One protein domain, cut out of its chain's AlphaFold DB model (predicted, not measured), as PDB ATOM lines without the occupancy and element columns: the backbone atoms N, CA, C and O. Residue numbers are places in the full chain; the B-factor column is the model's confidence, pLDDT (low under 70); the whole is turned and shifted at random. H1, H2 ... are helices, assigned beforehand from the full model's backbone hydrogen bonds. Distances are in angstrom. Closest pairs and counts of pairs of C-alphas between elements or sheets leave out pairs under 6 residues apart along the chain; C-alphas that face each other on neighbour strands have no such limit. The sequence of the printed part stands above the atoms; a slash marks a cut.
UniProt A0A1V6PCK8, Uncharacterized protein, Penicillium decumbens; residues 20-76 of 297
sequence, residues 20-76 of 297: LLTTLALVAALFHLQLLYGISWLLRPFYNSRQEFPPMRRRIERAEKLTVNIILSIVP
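This is residues 20 to 76 of the 297 residues of an uncharacterized protein of Penicillium decumbens (UniProt A0A1V6PCK8). Two long helices, H1 and then H2, lie side by side and run opposite ways as one long helical hairpin, with a loop at one end. Residues 41 to 55 stick out at that end, of which 41 to 43 belong to H1 and 54 to 55 to H2, with the loop between them. The printed part has 57 residues with two named helices and no named strand, and its class is all helix. It is a loose rod spanning 45 by 17 by 11 A, with a radius of gyration of the C-alphas of 14.0 A.

H1 is residues 20 to 43, 34.1 A from first to last C-alpha, and begins with C-alpha 20 at (34.606, 51.353, 66.397). H2 is residues 54 to 74, 31.1 A long by the same measure, and ends with C-alpha 74 at (33.062, 60.423, 73.243).

H1 and H2 form a helical hairpin and touch, the closest C-alphas being those of Ala 29 and Thr 67, 6.4 A apart. They run opposite ways at a shallow tilt of 21 degrees. Each O i to N i+4 pair is within hydrogen-bond range in H1, and 16 of 17 are in H2.

The C-alphas farthest apart, those of Ser 49 and Pro 76, are 45.7 A apart. The printed part has no cut. The link from H1 to H2, 10 residues, is short. Residues 47 to 54 have pLDDT under 70.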
ATOM      1  N   LEU A  20      34.700  52.770  66.017       79.69
ATOM      2  CA  LEU A  20      34.606  51.353  66.397       79.69
ATOM      3  C   LEU A  20      35.525  50.995  67.570       79.69
ATOM      4  O   LEU A  20      35.119  50.296  68.493       79.69
ATOM      5  N   LEU A  21      36.753  51.515  67.570       79.75
ATOM      6  CA  LEU A  21      37.669  51.320  68.696       79.75
ATOM      7  C   LEU A  21      37.149  52.020  69.954       79.75
ATOM      8  O   LEU A  21      37.234  51.459  71.045       79.75
ATOM      9  N   THR A  22      36.549  53.206  69.811       81.38
ATOM     10  CA  THR A  22      35.958  53.918  70.953       81.38
ATOM     11  C   THR A  22      34.725  53.214  71.511       81.38
ATOM     12  O   THR A  22      34.575  53.135  72.729       81.38
ATOM     13  N   THR A  23      33.866  52.646  70.659       85.62
ATOM     14  CA  THR A  23      32.700  51.885  71.120       85.62
ATOM     15  C   THR A  23      33.129  50.582  71.776       85.62
ATOM     16  O   THR A  23      32.608  50.246  72.835       85.62
ATOM     17  N   LEU A  24      34.122  49.883  71.222       86.56
ATOM     18  CA  LEU A  24      34.650  48.655  71.811       86.56
ATOM     19  C   LEU A  24      35.343  48.929  73.154       86.56
ATOM     20  O   LEU A  24      35.108  48.202  74.119       86.56
ATOM     21  N   ALA A  25      36.104  50.023  73.264       82.62
ATOM     22  CA  ALA A  25      36.684  50.478  74.528       82.62
ATOM     23  C   ALA A  25      35.605  50.830  75.569       82.62
ATOM     24  O   ALA A  25      35.731  50.461  76.739       82.62
ATOM     25  N   LEU A  26      34.519  51.488  75.153       85.25
ATOM     26  CA  LEU A  26      33.385  51.802  76.024       85.25
ATOM     27  C   LEU A  26      32.674  50.529  76.509       85.25
ATOM     28  O   LEU A  26      32.400  50.396  77.701       85.25
ATOM     29  N   VAL A  27      32.408  49.579  75.610       89.50
ATOM     30  CA  VAL A  27      31.785  48.289  75.945       89.50
ATOM     31  C   VAL A  27      32.670  47.502  76.911       89.50
ATOM     32  O   VAL A  27      32.164  46.991  77.908       89.50
ATOM     33  N   ALA A  28      33.985  47.460  76.678       85.81
ATOM     34  CA  ALA A  28      34.932  46.819  77.586       85.81
ATOM     35  C   ALA A  28      34.937  47.482  78.976       85.81
ATOM     36  O   ALA A  28      34.927  46.781  79.988       85.81
ATOM     37  N   ALA A  29      34.884  48.819  79.047       84.12
ATOM     38  CA  ALA A  29      34.807  49.549  80.313       84.12
ATOM     39  C   ALA A  29      33.496  49.270  81.072       84.12
ATOM     40  O   ALA A  29      33.521  49.044  82.281       84.12
ATOM     41  N   LEU A  30      32.357  49.236  80.372       86.69
ATOM     42  CA  LEU A  30      31.058  48.893  80.961       86.69
ATOM     43  C   LEU A  30      31.024  47.441  81.445       86.69
ATOM     44  O   LEU A  30      30.568  47.176  82.556       86.69
ATOM     45  N   PHE A  31      31.546  46.511  80.645       92.31
ATOM     46  CA  PHE A  31      31.671  45.109  81.028       92.31
ATOM     47  C   PHE A  31      32.549  44.951  82.272       92.31
ATOM     48  O   PHE A  31      32.179  44.243  83.206       92.31
ATOM     49  N   HIS A  32      33.675  45.669  82.336       87.50
ATOM     50  CA  HIS A  32      34.549  45.663  83.504       87.50
ATOM     51  C   HIS A  32      33.843  46.193  84.761       87.50
ATOM     52  O   HIS A  32      33.986  45.614  85.838       87.50
ATOM     53  N   LEU A  33      33.032  47.248  84.629       85.38
ATOM     54  CA  LEU A  33      32.250  47.802  85.735       85.38
ATOM     55  C   LEU A  33      31.178  46.814  86.229       85.38
ATOM     56  O   LEU A  33      31.041  46.606  87.435       85.38
ATOM     57  N   GLN A  34      30.469  46.156  85.307       92.62
ATOM     58  CA  GLN A  34      29.494  45.108  85.631       92.62
ATOM     59  C   GLN A  34      30.156  43.909  86.317       92.62
ATOM     60  O   GLN A  34      29.629  43.386  87.297       92.62
ATOM     61  N   LEU A  35      31.342  43.508  85.855       91.19
ATOM     62  CA  LEU A  35      32.123  42.429  86.454       91.19
ATOM     63  C   LEU A  35      32.575  42.788  87.876       91.19
ATOM     64  O   LEU A  35      32.441  41.967  88.780       91.19
ATOM     65  N   LEU A  36      33.032  44.021  88.113       84.62
ATOM     66  CA  LEU A  36      33.351  44.505  89.461       84.62
ATOM     67  C   LEU A  36      32.125  44.482  90.379       84.62
ATOM     68  O   LEU A  36      32.229  44.013  91.512       84.62
ATOM     69  N   TYR A  37      30.967  44.931  89.889       87.56
ATOM     70  CA  TYR A  37      29.722  44.918  90.657       87.56
ATOM     71  C   TYR A  37      29.254  43.489  90.968       87.56
ATOM     72  O   TYR A  37      28.880  43.186  92.102       87.56
ATOM     73  N   GLY A  38      29.348  42.587  89.988       92.19
ATOM     74  CA  GLY A  38      29.051  41.166  90.147       92.19
ATOM     75  C   GLY A  38      29.961  40.497  91.175       92.19
ATOM     76  O   GLY A  38      29.468  39.799  92.055       92.19
ATOM     77  N   ILE A  39      31.268  40.774  91.138       87.31
ATOM     78  CA  ILE A  39      32.229  40.282  92.138       87.31
ATOM     79  C   ILE A  39      31.901  40.840  93.527       87.31
ATOM     80  O   ILE A  39      31.888  40.086  94.497       87.31
ATOM     81  N   SER A  40      31.588  42.133  93.648       84.44
ATOM     82  CA  SER A  40      31.150  42.723  94.919       84.44
ATOM     83  C   SER A  40      29.883  42.058  95.461       84.44
ATOM     84  O   SER A  40      29.771  41.854  96.670       84.44
ATOM     85  N   TRP A  41      28.943  41.689  94.588       90.12
ATOM     86  CA  TRP A  41      27.734  40.967  94.975       90.12
ATOM     87  C   TRP A  41      28.033  39.523  95.397       90.12
ATOM     88  O   TRP A  41      27.557  39.094  96.445       90.12
ATOM     89  N   LEU A  42      28.878  38.806  94.645       91.12
ATOM     90  CA  LEU A  42      29.288  37.427  94.944       91.12
ATOM     91  C   LEU A  42      30.061  37.316  96.256       91.12
ATOM     92  O   LEU A  42      29.964  36.315  96.957       91.12
ATOM     93  N   LEU A  43      30.843  38.343  96.577       85.44
ATOM     94  CA  LEU A  43      31.642  38.396  97.790       85.44
ATOM     95  C   LEU A  43      30.851  38.889  99.013       85.44
ATOM     96  O   LEU A  43      31.279  38.699 100.149       85.44
ATOM     97  N   ARG A  44      29.669  39.481  98.808       83.75
ATOM     98  CA  ARG A  44      28.799  39.984  99.882       83.75
ATOM     99  C   ARG A  44      28.460  38.948 100.971       83.75
ATOM    100  O   ARG A  44      28.490  39.337 102.138       83.75
ATOM    101  N   PRO A  45      28.182  37.663 100.664       84.88
ATOM    102  CA  PRO A  45      27.923  36.635 101.674       84.88
ATOM    103  C   PRO A  45      29.158  36.318 102.524       84.88
ATOM    104  O   PRO A  45      29.039  36.060 103.718       84.88
ATOM    105  N   PHE A  46      30.348  36.378 101.921       79.00
ATOM    106  CA  PHE A  46      31.618  36.088 102.589       79.00
ATOM    107  C   PHE A  46      32.078  37.227 103.508       79.00
ATOM    108  O   PHE A  46      32.914  37.015 104.383       79.00
ATOM    109  N   TYR A  47      31.509  38.426 103.354       69.25
ATOM    110  CA  TYR A  47      31.912  39.632 104.081       69.25
ATOM    111  C   TYR A  47      30.896  40.111 105.116       69.25
ATOM    112  O   TYR A  47      30.869  41.285 105.478       69.25
ATOM    113  N   ASN A  48      30.104  39.193 105.667       58.19
ATOM    114  CA  ASN A  48      29.089  39.481 106.682       58.19
ATOM    115  C   ASN A  48      29.655  39.893 108.067       58.19
ATOM    116  O   ASN A  48      28.957  39.836 109.076       58.19
ATOM    117  N   SER A  49      30.918  40.317 108.148       54.41
ATOM    118  CA  SER A  49      31.590  40.678 109.396       54.41
ATOM    119  C   SER A  49      32.163  42.089 109.313       54.41
ATOM    120  O   SER A  49      33.323  42.264 108.972       54.41
ATOM    121  N   ARG A  50      31.310  43.087 109.592       55.09
ATOM    122  CA  ARG A  50      31.583  44.433 110.164       55.09
ATOM    123  C   ARG A  50      32.752  45.298 109.655       55.09
ATOM    124  O   ARG A  50      32.924  46.404 110.161       55.09
ATOM    125  N   GLN A  51      33.524  44.877 108.667       58.28
ATOM    126  CA  GLN A  51      34.597  45.657 108.074       58.28
ATOM    127  C   GLN A  51      34.121  46.157 106.719       58.28
ATOM    128  O   GLN A  51      34.165  45.453 105.711       58.28
ATOM    129  N   GLU A  52      33.635  47.397 106.709       66.69
ATOM    130  CA  GLU A  52      33.514  48.179 105.484       66.69
ATOM    131  C   GLU A  52      34.858  48.124 104.768       66.69
ATOM    132  O   GLU A  52      35.821  48.668 105.290       66.69
ATOM    133  N   PHE A  53      34.953  47.453 103.616       61.16
ATOM    134  CA  PHE A  53      36.203  47.325 102.867       61.16
ATOM    135  C   PHE A  53      36.623  48.688 102.293       61.16
ATOM    136  O   PHE A  53      36.155  49.067 101.209       61.16
ATOM    137  N   PRO A  54      37.581  49.410 102.912       66.31
ATOM    138  CA  PRO A  54      38.003  50.705 102.399       66.31
ATOM    139  C   PRO A  54      38.708  50.627 101.026       66.31
ATOM    140  O   PRO A  54      38.615  51.601 100.270       66.31
ATOM    141  N   PRO A  55      39.405  49.530 100.624       73.12
ATOM    142  CA  PRO A  55      40.140  49.535  99.363       73.12
ATOM    143  C   PRO A  55      39.247  49.311  98.139       73.12
ATOM    144  O   PRO A  55      39.573  49.819  97.067       73.12
ATOM    145  N   MET A  56      38.131  48.582  98.267       74.38
ATOM    146  CA  MET A  56      37.299  48.238  97.108       74.38
ATOM    147  C   MET A  56      36.468  49.436  96.651       74.38
ATOM    148  O   MET A  56      36.420  49.724  95.458       74.38
ATOM    149  N   ARG A  57      35.950  50.227  97.600       78.31
ATOM    150  CA  ARG A  57      35.247  51.485  97.312       78.31
ATOM    151  C   ARG A  57      36.108  52.452  96.495       78.31
ATOM    152  O   ARG A  57      35.637  53.018  95.519       78.31
ATOM    153  N   ARG A  58      37.400  52.567  96.825       84.62
ATOM    154  CA  ARG A  58      38.350  53.406  96.070       84.62
ATOM    155  C   ARG A  58      38.600  52.895  94.652       84.62
ATOM    156  O   ARG A  58      38.869  53.696  93.763       84.62
ATOM    157  N   ARG A  59      38.570  51.575  94.432       79.56
ATOM    158  CA  ARG A  59      38.724  50.996  93.087       79.56
ATOM    159  C   ARG A  59      37.482  51.238  92.236       79.56
ATOM    160  O   ARG A  59      37.636  51.631  91.086       79.56
ATOM    161  N   ILE A  60      36.296  51.086  92.825       82.56
ATOM    162  CA  ILE A  60      35.017  51.391  92.172       82.56
ATOM    163  C   ILE A  60      34.978  52.870  91.777       82.56
ATOM    164  O   ILE A  60      34.798  53.172  90.608       82.56
ATOM    165  N   GLU A  61      35.297  53.782  92.696       88.06
ATOM    166  CA  GLU A  61      35.272  55.225  92.418       88.06
ATOM    167  C   GLU A  61      36.257  55.637  91.303       88.06
ATOM    168  O   GLU A  61      35.968  56.512  90.485       88.06
ATOM    169  N   ARG A  62      37.436  54.998  91.230       87.69
ATOM    170  CA  ARG A  62      38.388  55.230  90.128       87.69
ATOM    171  C   ARG A  62      37.865  54.703  88.797       87.69
ATOM    172  O   ARG A  62      38.052  55.372  87.785       87.69
ATOM    173  N   ALA A  63      37.240  53.525  88.798       79.94
ATOM    174  CA  ALA A  63      36.642  52.949  87.600       79.94
ATOM    175  C   ALA A  63      35.471  53.810  87.103       79.94
ATOM    176  O   ALA A  63      35.436  54.150  85.926       79.94
ATOM    177  N   GLU A  64      34.596  54.265  88.001       84.19
ATOM    178  CA  GLU A  64      33.489  55.177  87.687       84.19
ATOM    179  C   GLU A  64      33.993  56.486  87.072       84.19
ATOM    180  O   GLU A  64      33.520  56.892  86.011       84.19
ATOM    181  N   LYS A  65      35.007  57.117  87.679       88.38
ATOM    182  CA  LYS A  65      35.633  58.330  87.128       88.38
ATOM    183  C   LYS A  65      36.208  58.101  85.730       88.38
ATOM    184  O   LYS A  65      36.064  58.965  84.870       88.38
ATOM    185  N   LEU A  66      36.839  56.950  85.494       83.88
ATOM    186  CA  LEU A  66      37.390  56.596  84.189       83.88
ATOM    187  C   LEU A  66      36.273  56.406  83.154       83.88
ATOM    188  O   LEU A  66      36.364  56.970  82.068       83.88
ATOM    189  N   THR A  67      35.194  55.698  83.495       81.25
ATOM    190  CA  THR A  67      34.030  55.518  82.616       81.25
ATOM    191  C   THR A  67      33.373  56.853  82.267       81.25
ATOM    192  O   THR A  67      33.110  57.109  81.095       81.25
ATOM    193  N   VAL A  68      33.162  57.735  83.250       83.88
ATOM    194  CA  VAL A  68      32.598  59.076  83.016       83.88
ATOM    195  C   VAL A  68      33.508  59.900  82.108       83.88
ATOM    196  O   VAL A  68      33.021  60.530  81.175       83.88
ATOM    197  N   ASN A  69      34.825  59.855  82.323       83.31
ATOM    198  CA  ASN A  69      35.780  60.559  81.470       83.31
ATOM    199  C   ASN A  69      35.757  60.037  80.022       83.31
ATOM    200  O   ASN A  69      35.768  60.830  79.087       83.31
ATOM    201  N   ILE A  70      35.648  58.717  79.827       79.19
ATOM    202  CA  ILE A  70      35.491  58.127  78.490       79.19
ATOM    203  C   ILE A  70      34.189  58.613  77.844       79.19
ATOM    204  O   ILE A  70      34.221  59.082  76.711       79.19
ATOM    205  N   ILE A  71      33.059  58.571  78.555       78.06
ATOM    206  CA  ILE A  71      31.770  59.039  78.023       78.06
ATOM    207  C   ILE A  71      31.851  60.517  77.630       78.06
ATOM    208  O   ILE A  71      31.470  60.872  76.518       78.06
ATOM    209  N   LEU A  72      32.406  61.368  78.497       79.94
ATOM    210  CA  LEU A  72      32.592  62.794  78.218       79.94
ATOM    211  C   LEU A  72      33.548  63.050  77.047       79.94
ATOM    212  O   LEU A  72      33.380  64.040  76.344       79.94
ATOM    213  N   SER A  73      34.526  62.172  76.819       76.50
ATOM    214  CA  SER A  73      35.426  62.271  75.664       76.50
ATOM    215  C   SER A  73      34.776  61.825  74.351       76.50
ATOM    216  O   SER A  73      35.160  62.310  73.289       76.50
ATOM    217  N   ILE A  74      33.792  60.918  74.416       74.31
ATOM    218  CA  ILE A  74      33.062  60.423  73.243       74.31
ATOM    219  C   ILE A  74      31.962  61.400  72.846       74.31
ATOM    220  O   ILE A  74      31.754  61.608  71.654       74.31
ATOM    221  N   VAL A  75      31.246  61.985  73.814       72.62
ATOM    222  CA  VAL A  75      30.180  62.945  73.524       72.62
ATOM    223  C   VAL A  75      30.825  64.237  73.023       72.62
ATOM    224  O   VAL A  75      31.493  64.924  73.798       72.62
ATOM    225  N   PRO A  76      30.625  64.612  71.746       70.06
ATOM    226  CA  PRO A  76      31.153  65.863  71.234       70.06
ATOM    227  C   PRO A  76      30.630  66.998  72.108       70.06
ATOM    228  O   PRO A  76      29.422  67.121  72.320       70.06
TER     229      PRO A  76